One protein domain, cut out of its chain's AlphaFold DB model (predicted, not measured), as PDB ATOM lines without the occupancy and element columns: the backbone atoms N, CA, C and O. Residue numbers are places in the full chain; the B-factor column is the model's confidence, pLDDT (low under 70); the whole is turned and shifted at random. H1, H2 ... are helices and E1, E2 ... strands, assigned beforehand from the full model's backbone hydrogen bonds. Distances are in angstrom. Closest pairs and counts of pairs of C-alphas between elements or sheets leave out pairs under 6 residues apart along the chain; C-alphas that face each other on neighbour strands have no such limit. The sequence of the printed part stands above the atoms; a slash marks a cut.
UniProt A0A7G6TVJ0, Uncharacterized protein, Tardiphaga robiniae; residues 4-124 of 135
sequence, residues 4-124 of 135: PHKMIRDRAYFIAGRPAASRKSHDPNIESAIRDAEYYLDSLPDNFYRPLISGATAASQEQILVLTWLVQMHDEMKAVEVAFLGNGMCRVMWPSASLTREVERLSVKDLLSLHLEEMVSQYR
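This is residues 4 to 124 of the 135 residues of an uncharacterized protein of Tardiphaga robiniae (UniProt A0A7G6TVJ0). A twisted wall of five antiparallel strands has helices over one face and no named helix over the other. H1, H2 and H3 make a row across one end of the strands, over E1, E3 and E4, while H4 covers the other end of E3. The printed part has 121 residues, in the order H1 H2 E1 E2 E3 E4 E5 H3 H4; the sheet's order is E1 E2 E3 E4 E5, and the class is mixed. It is compact, with a radius of gyration of the C-alphas of 14.2 A and spans of 42 by 28 by 26 A.

E1, residues 52 to 57, E2, 60 to 73, E3, 76 to 86, E4, 89 to 95, and E5, 100 to 107, form a meander, each strand the antiparallel neighbour of the one before. Within hydrogen-bond range are N 54 and O 66, 2.9 A, N 67 and O 82, 2.8 A, N 83 and O 91, 2.8 A, and N 92 and O 103, 2.9 A. E2 bends by 97 degrees at residue 64. H2, residues 28 to 42, is over E3 at a height over the sheet of 8.1 A; the closest C-alphas, of Ala 33 and Gly 86, are 4.3 A apart. H1, residues 5 to 13, is over E1 and forms a hairpin with H2, with closest C-alphas, of Arg 9 and Ile 34, 6.5 A apart. H3, residues 108 to 112, is over E4 and only just touches H2, with 3 pairs of C-alphas within 8 A, through H2's residues 36 to 40 alone; the closest, of Asp 36 and Val 108, are 6.5 A apart. H4, residues 116 to 124, is on the same face, 8.7 A over the sheet, and apart from H1 and H2; its closest C-alphas with E2, of Arg 124 and Val 71, are 5.5 A apart. H1, H2 and H4 with the sheet make two layers, helices on one face of a sheet. In H1, H2, H3 and H4 every O i to N i+4 pair is within hydrogen-bond range.

H1 begins at C-alpha 5 (53.200, 96.204, 28.628), and H4 ends at C-alpha 124 (65.063, 115.130, 15.715). From first to last C-alpha E3 measures 31.5 A, E2 26.3 A and H2 20.9 A.

The C-alphas farthest apart, of His 26 and His 74, are 44.3 A apart. The printed part has no cut; the link from H1 to H2 is long. The pLDDT is under 70 at residues 18 to 23, 25, 97 to 98 and 124.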
ATOM      1  N   PRO A   4      52.950 100.815  28.504       73.12
ATOM      2  CA  PRO A   4      51.954  99.860  28.950       73.12
ATOM      3  C   PRO A   4      52.276  98.515  28.291       73.12
ATOM      4  O   PRO A   4      51.939  98.318  27.130       73.12
ATOM      5  N   HIS A   5      52.910  97.594  29.025       80.81
ATOM      6  CA  HIS A   5      53.200  96.204  28.628       80.81
ATOM      7  C   HIS A   5      52.009  95.532  27.925       80.81
ATOM      8  O   HIS A   5      52.154  94.772  26.970       80.81
ATOM      9  N   LYS A   6      50.792  95.906  28.340       84.19
ATOM     10  CA  LYS A   6      49.534  95.537  27.688       84.19
ATOM     11  C   LYS A   6      49.508  95.862  26.186       84.19
ATOM     12  O   LYS A   6      49.126  95.013  25.397       84.19
ATOM     13  N   MET A   7      49.943  97.054  25.778       86.69
ATOM     14  CA  MET A   7      49.982  97.472  24.375       86.69
ATOM     15  C   MET A   7      50.971  96.640  23.551       86.69
ATOM     16  O   MET A   7      50.649  96.275  22.426       86.69
ATOM     17  N   ILE A   8      52.146  96.316  24.103       90.00
ATOM     18  CA  ILE A   8      53.127  95.439  23.444       90.00
ATOM     19  C   ILE A   8      52.501  94.064  23.212       90.00
ATOM     20  O   ILE A   8      52.492  93.576  22.084       90.00
ATOM     21  N   ARG A   9      51.893  93.473  24.245       89.69
ATOM     22  CA  ARG A   9      51.197  92.184  24.124       89.69
ATOM     23  C   ARG A   9      50.072  92.235  23.092       89.69
ATOM     24  O   ARG A   9      50.070  91.426  22.170       89.69
ATOM     25  N   ASP A  10      49.170  93.210  23.185       87.88
ATOM     26  CA  ASP A  10      48.038  93.349  22.260       87.88
ATOM     27  C   ASP A  10      48.510  93.455  20.797       87.88
ATOM     28  O   ASP A  10      47.923  92.846  19.900       87.88
ATOM     29  N   ARG A  11      49.604  94.187  20.542       89.25
ATOM     30  CA  ARG A  11      50.189  94.321  19.199       89.25
ATOM     31  C   ARG A  11      50.914  93.063  18.733       89.25
ATOM     32  O   ARG A  11      50.797  92.729  17.559       89.25
ATOM     33  N   ALA A  12      51.589  92.342  19.622       89.31
ATOM     34  CA  ALA A  12      52.324  91.127  19.280       89.31
ATOM     35  C   ALA A  12      51.410  89.999  18.774       89.31
ATOM     36  O   ALA A  12      51.811  89.201  17.928       89.31
ATOM     37  N   TYR A  13      50.161  89.936  19.244       86.94
ATOM     38  CA  TYR A  13      49.175  88.961  18.754       86.94
ATOM     39  C   TYR A  13      48.352  89.462  17.563       86.94
ATOM     40  O   TYR A  13      47.661  88.673  16.917       86.94
ATOM     41  N   PHE A  14      48.432  90.753  17.246       83.12
ATOM     42  CA  PHE A  14      47.687  91.355  16.152       83.12
ATOM     43  C   PHE A  14      48.454  91.265  14.826       83.12
ATOM     44  O   PHE A  14      49.637  91.595  14.752       83.12
ATOM     45  N   ILE A  15      47.754  90.872  13.757       81.81
ATOM     46  CA  ILE A  15      48.263  90.929  12.382       81.81
ATOM     47  C   ILE A  15      47.327  91.801  11.547       81.81
ATOM     48  O   ILE A  15      46.174  91.441  11.298       81.81
ATOM     49  N   ALA A  16      47.830  92.941  11.080       81.75
ATOM     50  CA  ALA A  16      47.084  93.836  10.208       81.75
ATOM     51  C   ALA A  16      46.754  93.147   8.873       81.75
ATOM     52  O   ALA A  16      47.621  92.546   8.235       81.75
ATOM     53  N   GLY A  17      45.497  93.247   8.434       78.00
ATOM     54  CA  GLY A  17      45.038  92.650   7.175       78.00
ATOM     55  C   GLY A  17      44.720  91.151   7.245       78.00
ATOM     56  O   GLY A  17      44.492  90.540   6.203       78.00
ATOM     57  N   ARG A  18      44.672  90.544   8.441       69.06
ATOM     58  CA  ARG A  18      44.159  89.180   8.649       69.06
ATOM     59  C   ARG A  18      43.042  89.144   9.701       69.06
ATOM     60  O   ARG A  18      43.094  89.909  10.661       69.06
ATOM     61  N   PRO A  19      42.051  88.237   9.573       61.06
ATOM     62  CA  PRO A  19      41.126  87.940  10.664       61.06
ATOM     63  C   PRO A  19      41.891  87.497  11.922       61.06
ATOM     64  O   PRO A  19      42.968  86.905  11.816       61.06
ATOM     65  N   ALA A  20      41.313  87.746  13.101       54.28
ATOM     66  CA  ALA A  20      41.910  87.594  14.438       54.28
ATOM     67  C   ALA A  20      42.354  86.163  14.852       54.28
ATOM     68  O   ALA A  20      42.572  85.898  16.027       54.28
ATOM     69  N   ALA A  21      42.512  85.230  13.910       51.34
ATOM     70  CA  ALA A  21      42.842  83.824  14.152       51.34
ATOM     71  C   ALA A  21      44.325  83.462  13.915       51.34
ATOM     72  O   ALA A  21      44.647  82.290  13.745       51.34
ATOM     73  N   SER A  22      45.243  84.429  13.826       56.38
ATOM     74  CA  SER A  22      46.534  84.184  13.162       56.38
ATOM     75  C   SER A  22      47.733  83.883  14.071       56.38
ATOM     76  O   SER A  22      48.752  83.422  13.559       56.38
ATOM     77  N   ARG A  23      47.631  84.045  15.395       69.50
ATOM     78  CA  ARG A  23      48.723  83.726  16.333       69.50
ATOM     79  C   ARG A  23      48.208  82.967  17.555       69.50
ATOM     80  O   ARG A  23      47.225  83.367  18.171       69.50
ATOM     81  N   LYS A  24      48.856  81.844  17.895       71.19
ATOM     82  CA  LYS A  24      48.512  81.043  19.081       71.19
ATOM     83  C   LYS A  24      48.905  81.824  20.332       71.19
ATOM     84  O   LYS A  24      50.039  82.283  20.417       71.19
ATOM     85  N   SER A  25      48.015  81.906  21.320       69.19
ATOM     86  CA  SER A  25      48.246  82.605  22.599       69.19
ATOM     87  C   SER A  25      49.491  82.130  23.362       69.19
ATOM     88  O   SER A  25      49.995  82.857  24.207       69.19
ATOM     89  N   HIS A  26      50.013  80.941  23.049       73.81
ATOM     90  CA  HIS A  26      51.184  80.336  23.693       73.81
ATOM     91  C   HIS A  26      52.338  80.058  22.722       73.81
ATOM     92  O   HIS A  26      53.108  79.125  22.935       73.81
ATOM     93  N   ASP A  27      52.443  80.806  21.622       84.19
ATOM     94  CA  ASP A  27      53.595  80.680  20.729       84.19
ATOM     95  C   ASP A  27      54.873  81.187  21.436       84.19
ATOM     96  O   ASP A  27      54.949  82.376  21.774       84.19
ATOM     97  N   PRO A  28      55.884  80.326  21.668       88.56
ATOM     98  CA  PRO A  28      57.112  80.725  22.354       88.56
ATOM     99  C   PRO A  28      57.889  81.812  21.596       88.56
ATOM    100  O   PRO A  28      58.595  82.599  22.226       88.56
ATOM    101  N   ASN A  29      57.727  81.916  20.272       89.62
ATOM    102  CA  ASN A  29      58.368  82.964  19.481       89.62
ATOM    103  C   ASN A  29      57.771  84.341  19.796       89.62
ATOM    104  O   ASN A  29      58.507  85.324  19.876       89.62
ATOM    105  N   ILE A  30      56.453  84.408  20.016       90.75
ATOM    106  CA  ILE A  30      55.754  85.653  20.361       90.75
ATOM    107  C   ILE A  30      56.150  86.111  21.760       90.75
ATOM    108  O   ILE A  30      56.505  87.272  21.943       90.75
ATOM    109  N   GLU A  31      56.158  85.198  22.732       92.19
ATOM    110  CA  GLU A  31      56.589  85.519  24.099       92.19
ATOM    111  C   GLU A  31      58.079  85.894  24.167       92.19
ATOM    112  O   GLU A  31      58.462  86.723  24.993       92.19
ATOM    113  N   SER A  32      58.930  85.334  23.297       93.88
ATOM    114  CA  SER A  32      60.307  85.825  23.129       93.88
ATOM    115  C   SER A  32      60.303  87.270  22.645       93.88
ATOM    116  O   SER A  32      60.864  88.121  23.319       93.88
ATOM    117  N   ALA A  33      59.617  87.569  21.538       93.81
ATOM    118  CA  ALA A  33      59.604  88.913  20.963       93.81
ATOM    119  C   ALA A  33      59.034  89.976  21.915       93.81
ATOM    120  O   ALA A  33      59.548  91.089  21.953       93.81
ATOM    121  N   ILE A  34      57.998  89.640  22.695       93.88
ATOM    122  CA  ILE A  34      57.446  90.524  23.734       93.88
ATOM    123  C   ILE A  34      58.526  90.856  24.763       93.88
ATOM    124  O   ILE A  34      58.785  92.028  25.013       93.88
ATOM    125  N   ARG A  35      59.184  89.834  25.320       94.81
ATOM    126  CA  ARG A  35      60.227  90.002  26.340       94.81
ATOM    127  C   ARG A  35      61.420  90.793  25.814       94.81
ATOM    128  O   ARG A  35      61.940  91.648  26.521       94.81
ATOM    129  N   ASP A  36      61.833  90.506  24.586       95.12
ATOM    130  CA  ASP A  36      62.942  91.178  23.915       95.12
ATOM    131  C   ASP A  36      62.621  92.667  23.687       95.12
ATOM    132  O   ASP A  36      63.459  93.528  23.952       95.12
ATOM    133  N   ALA A  37      61.388  92.981  23.271       94.62
ATOM    134  CA  ALA A  37      60.922  94.354  23.086       94.62
ATOM    135  C   ALA A  37      60.787  95.118  24.407       94.62
ATOM    136  O   ALA A  37      61.200  96.273  24.486       94.62
ATOM    137  N   GLU A  38      60.233  94.484  25.442       93.62
ATOM    138  CA  GLU A  38      60.137  95.058  26.788       93.62
ATOM    139  C   GLU A  38      61.528  95.363  27.345       93.62
ATOM    140  O   GLU A  38      61.797  96.500  27.720       93.62
ATOM    141  N   TYR A  39      62.441  94.390  27.294       93.38
ATOM    142  CA  TYR A  39      63.813  94.566  27.762       93.38
ATOM    143  C   TYR A  39      64.553  95.669  26.995       93.38
ATOM    144  O   TYR A  39      65.243  96.484  27.608       93.38
ATOM    145  N   TYR A  40      64.396  95.733  25.669       93.25
ATOM    146  CA  TYR A  40      64.992  96.802  24.870       93.25
ATOM    147  C   TYR A  40      64.466  98.177  25.292       93.25
ATOM    148  O   TYR A  40      65.258  99.075  25.551       93.25
ATOM    149  N   LEU A  41      63.144  98.332  25.412       91.31
ATOM    150  CA  LEU A  41      62.500  99.595  25.778       91.31
ATOM    151  C   LEU A  41      62.839 100.045  27.203       91.31
ATOM    152  O   LEU A  41      63.055 101.235  27.418       91.31
ATOM    153  N   ASP A  42      62.919  99.108  28.148       90.75
ATOM    154  CA  ASP A  42      63.318  99.373  29.535       90.75
ATOM    155  C   ASP A  42      64.808  99.736  29.657       90.75
ATOM    156  O   ASP A  42      65.218 100.343  30.644       90.75
ATOM    157  N   SER A  43      65.619  99.391  28.652       91.56
ATOM    158  CA  SER A  43      67.036  99.765  28.578       91.56
ATOM    159  C   SER A  43      67.262 101.150  27.960       91.56
ATOM    160  O   SER A  43      68.386 101.652  27.996       91.56
ATOM    161  N   LEU A  44      66.229 101.776  27.379       89.31
ATOM    162  CA  LEU A  44      66.336 103.118  26.803       89.31
ATOM    163  C   LEU A  44      66.332 104.187  27.910       89.31
ATOM    164  O   LEU A  44      65.736 103.981  28.968       89.31
ATOM    165  N   PRO A  45      66.944 105.365  27.679       87.56
ATOM    166  CA  PRO A  45      66.938 106.450  28.658       87.56
ATOM    167  C   PRO A  45      65.516 106.839  29.106       87.56
ATOM    168  O   PRO A  45      64.600 106.914  28.290       87.56
ATOM    169  N   ASP A  46      65.338 107.179  30.389       76.31
ATOM    170  CA  ASP A  46      64.026 107.388  31.044       76.31
ATOM    171  C   ASP A  46      63.107 108.454  30.406       76.31
ATOM    172  O   ASP A  46      61.894 108.465  30.651       76.31
ATOM    173  N   ASN A  47      63.672 109.325  29.564       73.25
ATOM    174  CA  ASN A  47      62.986 110.390  28.822       73.25
ATOM    175  C   ASN A  47      63.134 110.256  27.301       73.25
ATOM    176  O   ASN A  47      62.892 111.212  26.561       73.25
ATOM    177  N   PHE A  48      63.558 109.090  26.823       80.38
ATOM    178  CA  PHE A  48      63.684 108.845  25.402       80.38
ATOM    179  C   PHE A  48      62.310 108.828  24.723       80.38
ATOM    180  O   PHE A  48      61.275 108.506  25.319       80.38
ATOM    181  N   TYR A  49      62.292 109.222  23.452       81.50
ATOM    182  CA  TYR A  49      61.062 109.344  22.686       81.50
ATOM    183  C   TYR A  49      60.354 107.994  22.585       81.50
ATOM    184  O   TYR A  49      60.963 106.969  22.281       81.50
ATOM    185  N   ARG A  50      59.037 107.993  22.801       84.94
ATOM    186  CA  ARG A  50      58.240 106.773  22.663       84.94
ATOM    187  C   ARG A  50      58.103 106.392  21.186       84.94
ATOM    188  O   ARG A  50      57.653 107.239  20.410       84.94
ATOM    189  N   PRO A  51      58.416 105.144  20.804       91.50
ATOM    190  CA  PRO A  51      58.110 104.668  19.466       91.50
ATOM    191  C   PRO A  51      56.605 104.473  19.285       91.50
ATOM    192  O   PRO A  51      55.860 104.209  20.235       91.50
ATOM    193  N   LEU A  52      56.171 104.513  18.030       91.44
ATOM    194  CA  LEU A  52      54.950 103.840  17.617       91.44
ATOM    195  C   LEU A  52      55.181 102.327  17.725       91.44
ATOM    196  O   LEU A  52      56.188 101.826  17.234       91.44
ATOM    197  N   ILE A  53      54.247 101.604  18.342       92.69
ATOM    198  CA  ILE A  53      54.304 100.140  18.430       92.69
ATOM    199  C   ILE A  53      53.248  99.548  17.506       92.69
ATOM    200  O   ILE A  53      52.044  99.769  17.695       92.69
ATOM    201  N   SER A  54      53.695  98.774  16.525       91.31
ATOM    202  CA  SER A  54      52.845  98.061  15.579       91.31
ATOM    203  C   SER A  54      53.090  96.551  15.645       91.31
ATOM    204  O   SER A  54      54.108  96.070  16.143       91.31
ATOM    205  N   GLY A  55      52.077  95.799  15.216       89.88
ATOM    206  CA  GLY A  55      52.169  94.353  15.043       89.88
ATOM    207  C   GLY A  55      52.539  93.995  13.608       89.88
ATOM    208  O   GLY A  55      52.755  94.866  12.764       89.88
ATOM    209  N   ALA A  56      52.533  92.702  13.322       86.31
ATOM    210  CA  ALA A  56      52.782  92.180  11.986       86.31
ATOM    211  C   ALA A  56      51.765  92.685  10.957       86.31
ATOM    212  O   ALA A  56      50.640  93.069  11.292       86.31
ATOM    213  N   THR A  57      52.109  92.556   9.679       86.12
ATOM    214  CA  THR A  57      51.152  92.713   8.578       86.12
ATOM    215  C   THR A  57      50.978  91.391   7.841       86.12
ATOM    216  O   THR A  57      51.800  90.483   7.957       86.12
ATOM    217  N   ALA A  58      49.914  91.258   7.048       82.38
ATOM    218  CA  ALA A  58      49.727  90.088   6.191       82.38
ATOM    219  C   ALA A  58      50.902  89.867   5.214       82.38
ATOM    220  O   ALA A  58      51.182  88.715   4.878       82.38
ATOM    221  N   ALA A  59      51.575  90.951   4.802       83.19
ATOM    222  CA  ALA A  59      52.738  90.945   3.913       83.19
ATOM    223  C   ALA A  59      54.063  90.640   4.634       83.19
ATOM    224  O   ALA A  59      54.996  90.163   3.997       83.19
ATOM    225  N   SER A  60      54.129  90.877   5.947       83.75
ATOM    226  CA  SER A  60      55.323  90.689   6.774       83.75
ATOM    227  C   SER A  60      54.960  90.030   8.104       83.75
ATOM    228  O   SER A  60      54.881  90.679   9.151       83.75
ATOM    229  N   GLN A  61      54.660  88.733   8.051       81.88
ATOM    230  CA  GLN A  61      54.201  87.954   9.208       81.88
ATOM    231  C   GLN A  61      55.345  87.512  10.123       81.88
ATOM    232  O   GLN A  61      55.108  87.186  11.288       81.88
ATOM    233  N   GLU A  62      56.564  87.495   9.591       85.06
ATOM    234  CA  GLU A  62      57.811  87.212  10.297       85.06
ATOM    235  C   GLU A  62      58.153  88.285  11.335       85.06
ATOM    236  O   GLU A  62      58.810  87.996  12.331       85.06
ATOM    237  N   GLN A  63      57.665  89.510  11.141       89.94
ATOM    238  CA  GLN A  63      57.798  90.588  12.112       89.94
ATOM    239  C   GLN A  63      56.718  90.411  13.175       89.94
ATOM    240  O   GLN A  63      55.524  90.395  12.873       89.94
ATOM    241  N   ILE A  64      57.109  90.216  14.431       92.38
ATOM    242  CA  ILE A  64      56.145  90.014  15.516       92.38
ATOM    243  C   ILE A  64      55.681  91.353  16.068       92.38
ATOM    244  O   ILE A  64      54.474  91.588  16.158       92.38
ATOM    245  N   LEU A  65      56.646  92.215  16.366       93.81
ATOM    246  CA  LEU A  65      56.472  93.580  16.839       93.81
ATOM    247  C   LEU A  65      57.420  94.489  16.078       93.81
ATOM    248  O   LEU A  65      58.545  94.087  15.796       93.81
ATOM    249  N   VAL A  66      56.990  95.715  15.806       94.75
ATOM    250  CA  VAL A  66      57.852  96.754  15.245       94.75
ATOM    251  C   VAL A  66      57.729  98.013  16.094       94.75
ATOM    252  O   VAL A  66      56.626  98.458  16.421       94.75
ATOM    253  N   LEU A  67      58.877  98.560  16.479       94.56
ATOM    254  CA  LEU A  67      59.009  99.868  17.104       94.56
ATOM    255  C   LEU A  67      59.447 100.854  16.032       94.56
ATOM    256  O   LEU A  67      60.475 100.631  15.402       94.56
ATOM    257  N   THR A  68      58.699 101.936  15.851       93.25
ATOM    258  CA  THR A  68      58.985 102.948  14.831       93.25
ATOM    259  C   THR A  68      59.132 104.324  15.470       93.25
ATOM    260  O   THR A  68      58.196 104.837  16.087       93.25
ATOM    261  N   TRP A  69      60.280 104.967  15.267       92.31
ATOM    262  CA  TRP A  69      60.486 106.387  15.544       92.31
ATOM    263  C   TRP A  69      60.469 107.170  14.242       92.31
ATOM    264  O   TRP A  69      61.245 106.890  13.331       92.31
ATOM    265  N   LEU A  70      59.609 108.181  14.169       88.75
ATOM    266  CA  LEU A  70      59.595 109.120  13.054       88.75
ATOM    267  C   LEU A  70      60.590 110.252  13.328       88.75
ATOM    268  O   LEU A  70      60.487 110.956  14.340       88.75
ATOM    269  N   VAL A  71      61.541 110.418  12.417       86.12
ATOM    270  CA  VAL A  71      62.609 111.421  12.479       86.12
ATOM    271  C   VAL A  71      62.550 112.322  11.248       86.12
ATOM    272  O   VAL A  71      62.105 111.884  10.189       86.12
ATOM    273  N   GLN A  72      62.962 113.580  11.382       81.06
ATOM    274  CA  GLN A  72      62.999 114.532  10.272       81.06
ATOM    275  C   GLN A  72      64.440 114.647   9.765       81.06
ATOM    276  O   GLN A  72      65.358 114.804  10.556       81.06
ATOM    277  N   MET A  73      64.657 114.556   8.458       76.75
ATOM    278  CA  MET A  73      65.964 114.734   7.828       76.75
ATOM    279  C   MET A  73      65.805 115.585   6.574       76.75
ATOM    280  O   MET A  73      65.116 115.155   5.658       76.75
ATOM    281  N   HIS A  74      66.451 116.755   6.524       71.25
ATOM    282  CA  HIS A  74      66.478 117.638   5.344       71.25
ATOM    283  C   HIS A  74      65.091 117.810   4.685       71.25
ATOM    284  O   HIS A  74      64.917 117.532   3.505       71.25
ATOM    285  N   ASP A  75      64.093 118.193   5.488       77.19
ATOM    286  CA  ASP A  75      62.679 118.369   5.100       77.19
ATOM    287  C   ASP A  75      61.874 117.098   4.773       77.19
ATOM    288  O   ASP A  75      60.672 117.176   4.516       77.19
ATOM    289  N   GLU A  76      62.471 115.912   4.889       81.19
ATOM    290  CA  GLU A  76      61.779 114.633   4.731       81.19
ATOM    291  C   GLU A  76      61.538 113.931   6.073       81.19
ATOM    292  O   GLU A  76      62.400 113.875   6.948       81.19
ATOM    293  N   MET A  77      60.363 113.316   6.224       83.94
ATOM    294  CA  MET A  77      60.092 112.406   7.337       83.94
ATOM    295  C   MET A  77      60.613 111.007   6.998       83.94
ATOM    296  O   MET A  77      60.237 110.421   5.982       83.94
ATOM    297  N   LYS A  78      61.457 110.455   7.867       87.25
ATOM    298  CA  LYS A  78      62.010 109.098   7.785       87.25
ATOM    299  C   LYS A  78      61.652 108.301   9.040       87.25
ATOM    300  O   LYS A  78      61.170 108.853  10.029       87.25
ATOM    301  N   ALA A  79      61.894 106.995   8.995       89.62
ATOM    302  CA  ALA A  79      61.622 106.080  10.095       89.62
ATOM    303  C   ALA A  79      62.901 105.362  10.544       89.62
ATOM    304  O   ALA A  79      63.660 104.866   9.714       89.62
ATOM    305  N   VAL A  80      63.108 105.297  11.859       92.19
ATOM    306  CA  VAL A  80      63.988 104.316  12.503       92.19
ATOM    307  C   VAL A  80      63.096 103.201  13.020       92.19
ATOM    308  O   VAL A  80      62.157 103.467  13.770       92.19
ATOM    309  N   GLU A  81      63.364 101.971  12.608       94.25
ATOM    310  CA  GLU A  81      62.524 100.816  12.891       94.25
ATOM    311  C   GLU A  81      63.325  99.700  13.545       94.25
ATOM    312  O   GLU A  81      64.409  99.349  13.089       94.25
ATOM    313  N   VAL A  82      62.758  99.102  14.588       95.81
ATOM    314  CA  VAL A  82      63.260  97.874  15.205       95.81
ATOM    315  C   VAL A  82      62.146  96.842  15.164       95.81
ATOM    316  O   VAL A  82      61.135  96.989  15.846       95.81
ATOM    317  N   ALA A  83      62.336  95.792  14.375       96.00
ATOM    318  CA  ALA A  83      61.437  94.655  14.302       96.00
ATOM    319  C   ALA A  83      61.953  93.494  15.161       96.00
ATOM    320  O   ALA A  83      63.080  93.032  14.990       96.00
ATOM    321  N   PHE A  84      61.102  92.978  16.042       95.81
ATOM    322  CA  PHE A  84      61.352  91.786  16.847       95.81
ATOM    323  C   PHE A  84      60.729  90.582  16.147       95.81
ATOM    324  O   PHE A  84      59.526  90.568  15.874       95.81
ATOM    325  N   LEU A  85      61.548  89.579  15.841       93.50
ATOM    326  CA  LEU A  85      61.177  88.421  15.020       93.50
ATOM    327  C   LEU A  85      60.889  87.166  15.866       93.50
ATOM    328  O   LEU A  85      60.414  86.155  15.351       93.50
ATOM    329  N   GLY A  86      61.176  87.230  17.171       91.38
ATOM    330  CA  GLY A  86      61.164  86.085  18.081       91.38
ATOM    331  C   GLY A  86      62.496  85.332  18.089       91.38
ATOM    332  O   GLY A  86      63.407  85.636  17.320       91.38
ATOM    333  N   ASN A  87      62.622  84.348  18.986       91.06
ATOM    334  CA  ASN A  87      63.853  83.571  19.200       91.06
ATOM    335  C   ASN A  87      65.105  84.426  19.469       91.06
ATOM    336  O   ASN A  87      66.200  84.065  19.045       91.06
ATOM    337  N   GLY A  88      64.947  85.570  20.140       91.00
ATOM    338  CA  GLY A  88      66.043  86.497  20.419       91.00
ATOM    339  C   GLY A  88      66.546  87.280  19.204       91.00
ATOM    340  O   GLY A  88      67.588  87.921  19.308       91.00
ATOM    341  N   MET A  89      65.848  87.227  18.062       94.94
ATOM    342  CA  MET A  89      66.285  87.853  16.815       94.94
ATOM    343  C   MET A  89      65.526  89.145  16.526       94.94
ATOM    344  O   MET A  89      64.297  89.213  16.605       94.94
ATOM    345  N   CYS A  90      66.286  90.150  16.112       95.44
ATOM    346  CA  CYS A  90      65.817  91.472  15.743       95.44
ATOM    347  C   CYS A  90      66.282  91.827  14.328       95.44
ATOM    348  O   CYS A  90      67.271  91.296  13.812       95.44
ATOM    349  N   ARG A  91      65.583  92.776  13.720       95.44
ATOM    350  CA  ARG A  91      66.005  93.499  12.525       95.44
ATOM    351  C   ARG A  91      65.878  94.984  12.807       95.44
ATOM    352  O   ARG A  91      64.895  95.400  13.411       95.44
ATOM    353  N   VAL A  92      66.841  95.775  12.367       95.38
ATOM    354  CA  VAL A  92      66.803  97.229  12.520       95.38
ATOM    355  C   VAL A  92      67.000  97.902  11.173       95.38
ATOM    356  O   VAL A  92      67.811  97.461  10.359       95.38
ATOM    357  N   MET A  93      66.249  98.974  10.950       93.62
ATOM    358  CA  MET A  93      66.360  99.840   9.786       93.62
ATOM    359  C   MET A  93      66.428 101.297  10.229       93.62
ATOM    360  O   MET A  93      65.710 101.706  11.136       93.62
ATOM    361  N   TRP A  94      67.283 102.097   9.602       90.81
ATOM    362  CA  TRP A  94      67.386 103.525   9.903       90.81
ATOM    363  C   TRP A  94      67.878 104.312   8.688       90.81
ATOM    364  O   TRP A  94      68.564 103.755   7.823       90.81
ATOM    365  N   PRO A  95      67.537 105.604   8.576       84.69
ATOM    366  CA  PRO A  95      68.018 106.417   7.476       84.69
ATOM    367  C   PRO A  95      69.516 106.715   7.642       84.69
ATOM    368  O   PRO A  95      70.023 106.872   8.748       84.69
ATOM    369  N   SER A  96      70.229 106.818   6.525       78.56
ATOM    370  CA  SER A  96      71.588 107.361   6.450       78.56
ATOM    371  C   SER A  96      71.685 108.352   5.287       78.56
ATOM    372  O   SER A  96      70.752 108.446   4.491       78.56
ATOM    373  N   ALA A  97      72.807 109.075   5.182       68.56
ATOM    374  CA  ALA A  97      72.998 110.224   4.285       68.56
ATOM    375  C   ALA A  97      72.558 110.021   2.819       68.56
ATOM    376  O   ALA A  97      72.229 110.990   2.145       68.56
ATOM    377  N   SER A  98      72.548 108.786   2.315       67.38
ATOM    378  CA  SER A  98      72.156 108.483   0.933       67.38
ATOM    379  C   SER A  98      71.225 107.280   0.770       67.38
ATOM    380  O   SER A  98      70.664 107.101  -0.308       67.38
ATOM    381  N   LEU A  99      71.046 106.449   1.804       79.00
ATOM    382  CA  LEU A  99      70.287 105.191   1.746       79.00
ATOM    383  C   LEU A  99      69.718 104.817   3.122       79.00
ATOM    384  O   LEU A  99      70.259 105.219   4.154       79.00
ATOM    385  N   THR A 100      68.685 103.974   3.142       84.38
ATOM    386  CA  THR A 100      68.273 103.246   4.353       84.38
ATOM    387  C   THR A 100      69.300 102.162   4.659       84.38
ATOM    388  O   THR A 100      69.616 101.342   3.796       84.38
ATOM    389  N   ARG A 101      69.834 102.157   5.881       88.31
ATOM    390  CA  ARG A 101      70.632 101.046   6.401       88.31
ATOM    391  C   ARG A 101      69.709 100.021   7.025       88.31
ATOM    392  O   ARG A 101      68.744 100.384   7.691       88.31
ATOM    393  N   GLU A 102      70.040  98.759   6.821       92.25
ATOM    394  CA  GLU A 102      69.304  97.625   7.356       92.25
ATOM    395  C   GLU A 102      70.298  96.596   7.880       92.25
ATOM    396  O   GLU A 102      71.289  96.279   7.218       92.25
ATOM    397  N   VAL A 103      70.034  96.088   9.079       92.38
ATOM    398  CA  VAL A 103      70.769  94.961   9.644       92.38
ATOM    399  C   VAL A 103      69.758  93.943  10.141       92.38
ATOM    400  O   VAL A 103      68.917  94.232  10.995       92.38
ATOM    401  N   GLU A 104      69.837  92.742   9.584       91.88
ATOM    402  CA  GLU A 104      68.984  91.623   9.956       91.88
ATOM    403  C   GLU A 104      69.667  90.714  10.977       91.88
ATOM    404  O   GLU A 104      70.894  90.638  11.045       91.88
ATOM    405  N   ARG A 105      68.853  89.937  11.702       88.19
ATOM    406  CA  ARG A 105      69.311  88.818  12.538       88.19
ATOM    407  C   ARG A 105      70.296  89.225  13.642       88.19
ATOM    408  O   ARG A 105      71.274  88.528  13.892       88.19
ATOM    409  N   LEU A 106      70.000  90.322  14.329       93.50
ATOM    410  CA  LEU A 106      70.753  90.781  15.497       93.50
ATOM    411  C   LEU A 106      70.145  90.252  16.790       93.50
ATOM    412  O   LEU A 106      68.922  90.154  16.901       93.50
ATOM    413  N   SER A 107      70.979  89.982  17.794       94.69
ATOM    414  CA  SER A 107      70.472  89.811  19.155       94.69
ATOM    415  C   SER A 107      70.055  91.161  19.747       94.69
ATOM    416  O   SER A 107      70.529  92.213  19.310       94.69
ATOM    417  N   VAL A 108      69.221  91.163  20.792       92.19
ATOM    418  CA  VAL A 108      68.890  92.415  21.508       92.19
ATOM    419  C   VAL A 108      70.147  93.067  22.105       92.19
ATOM    420  O   VAL A 108      70.254  94.287  22.185       92.19
ATOM    421  N   LYS A 109      71.145  92.266  22.493       92.12
ATOM    422  CA  LYS A 109      72.420  92.784  23.002       92.12
ATOM    423  C   LYS A 109      73.192  93.547  21.922       92.12
ATOM    424  O   LYS A 109      73.718  94.626  22.194       92.12
ATOM    425  N   ASP A 110      73.242  93.004  20.709       93.44
ATOM    426  CA  ASP A 110      73.898  93.672  19.582       93.44
ATOM    427  C   ASP A 110      73.124  94.932  19.189       93.44
ATOM    428  O   ASP A 110      73.728  95.970  18.944       93.44
ATOM    429  N   LEU A 111      71.788  94.873  19.226       92.38
ATOM    430  CA  LEU A 111      70.913  96.021  18.999       92.38
ATOM    431  C   LEU A 111      71.186  97.171  19.982       92.38
ATOM    432  O   LEU A 111      71.295  98.318  19.559       92.38
ATOM    433  N   LEU A 112      71.329  96.879  21.278       90.94
ATOM    434  CA  LEU A 112      71.666  97.884  22.296       90.94
ATOM    435  C   LEU A 112      73.044  98.515  22.062       90.94
ATOM    436  O   LEU A 112      73.258  99.669  22.407       90.94
ATOM    437  N   SER A 113      73.964  97.780  21.435       91.50
ATOM    438  CA  SER A 113      75.305  98.280  21.109       91.50
ATOM    439  C   SER A 113      75.316  99.224  19.895       91.50
ATOM    440  O   SER A 113      76.344  99.831  19.607       91.50
ATOM    441  N   LEU A 114      74.198  99.343  19.165       87.62
ATOM    442  CA  LEU A 114      74.054 100.271  18.036       87.62
ATOM    443  C   LEU A 114      73.661 101.690  18.459       87.62
ATOM    444  O   LEU A 114      73.648 102.569  17.601       87.62
ATOM    445  N   HIS A 115      73.318 101.909  19.734       86.62
ATOM    446  CA  HIS A 115      72.969 103.228  20.272       86.62
ATOM    447  C   HIS A 115      71.921 103.981  19.425       86.62
ATOM    448  O   HIS A 115      72.080 105.152  19.071       86.62
ATOM    449  N   LEU A 116      70.831 103.295  19.046       85.81
ATOM    450  CA  LEU A 116      69.789 103.870  18.179       85.81
ATOM    451  C   LEU A 116      69.150 105.127  18.782       85.81
ATOM    452  O   LEU A 116      68.692 106.004  18.051       85.81
ATOM    453  N   GLU A 117      69.122 105.220  20.108       85.94
ATOM    454  CA  GLU A 117      68.642 106.371  20.855       85.94
ATOM    455  C   GLU A 117      69.419 107.651  20.544       85.94
ATOM    456  O   GLU A 117      68.819 108.726  20.440       85.94
ATOM    457  N   GLU A 118      70.730 107.543  20.327       83.62
ATOM    458  CA  GLU A 118      71.571 108.673  19.945       83.62
ATOM    459  C   GLU A 118      71.227 109.123  18.526       83.62
ATOM    460  O   GLU A 118      70.990 110.309  18.298       83.62
ATOM    461  N   MET A 119      71.079 108.175  17.595       80.06
ATOM    462  CA  MET A 119      70.699 108.472  16.210       80.06
ATOM    463  C   MET A 119      69.317 109.130  16.118       80.06
ATOM    464  O   MET A 119      69.155 110.168  15.477       80.06
ATOM    465  N   VAL A 120      68.310 108.570  16.796       83.50
ATOM    466  CA  VAL A 120      66.956 109.146  16.834       83.50
ATOM    467  C   VAL A 120      66.974 110.552  17.435       83.50
ATOM    468  O   VAL A 120      66.267 111.434  16.943       83.50
ATOM    469  N   SER A 121      67.773 110.777  18.480       82.75
ATOM    470  CA  SER A 121      67.890 112.093  19.110       82.75
ATOM    471  C   SER A 121      68.518 113.107  18.159       82.75
ATOM    472  O   SER A 121      67.913 114.153  17.933       82.75
ATOM    473  N   GLN A 122      69.649 112.761  17.534       76.62
ATOM    474  CA  GLN A 122      70.364 113.614  16.579       76.62
ATOM    475  C   GLN A 122      69.465 114.054  15.419       76.62
ATOM    476  O   GLN A 122      69.375 115.249  15.136       76.62
ATOM    477  N   TYR A 123      68.737 113.123  14.792       74.81
ATOM    478  CA  TYR A 123      67.868 113.454  13.660       74.81
ATOM    479  C   TYR A 123      66.669 114.326  14.048       74.81
ATOM    480  O   TYR A 123      66.190 115.105  13.236       74.81
ATOM    481  N   ARG A 124      66.168 114.251  15.286       67.62
ATOM    482  CA  ARG A 124      65.063 115.130  15.715       67.62
ATOM    483  C   ARG A 124      65.533 116.519  16.141       67.62
ATOM    484  O   ARG A 124      64.743 117.456  16.050       67.62
TER     485      ARG A 124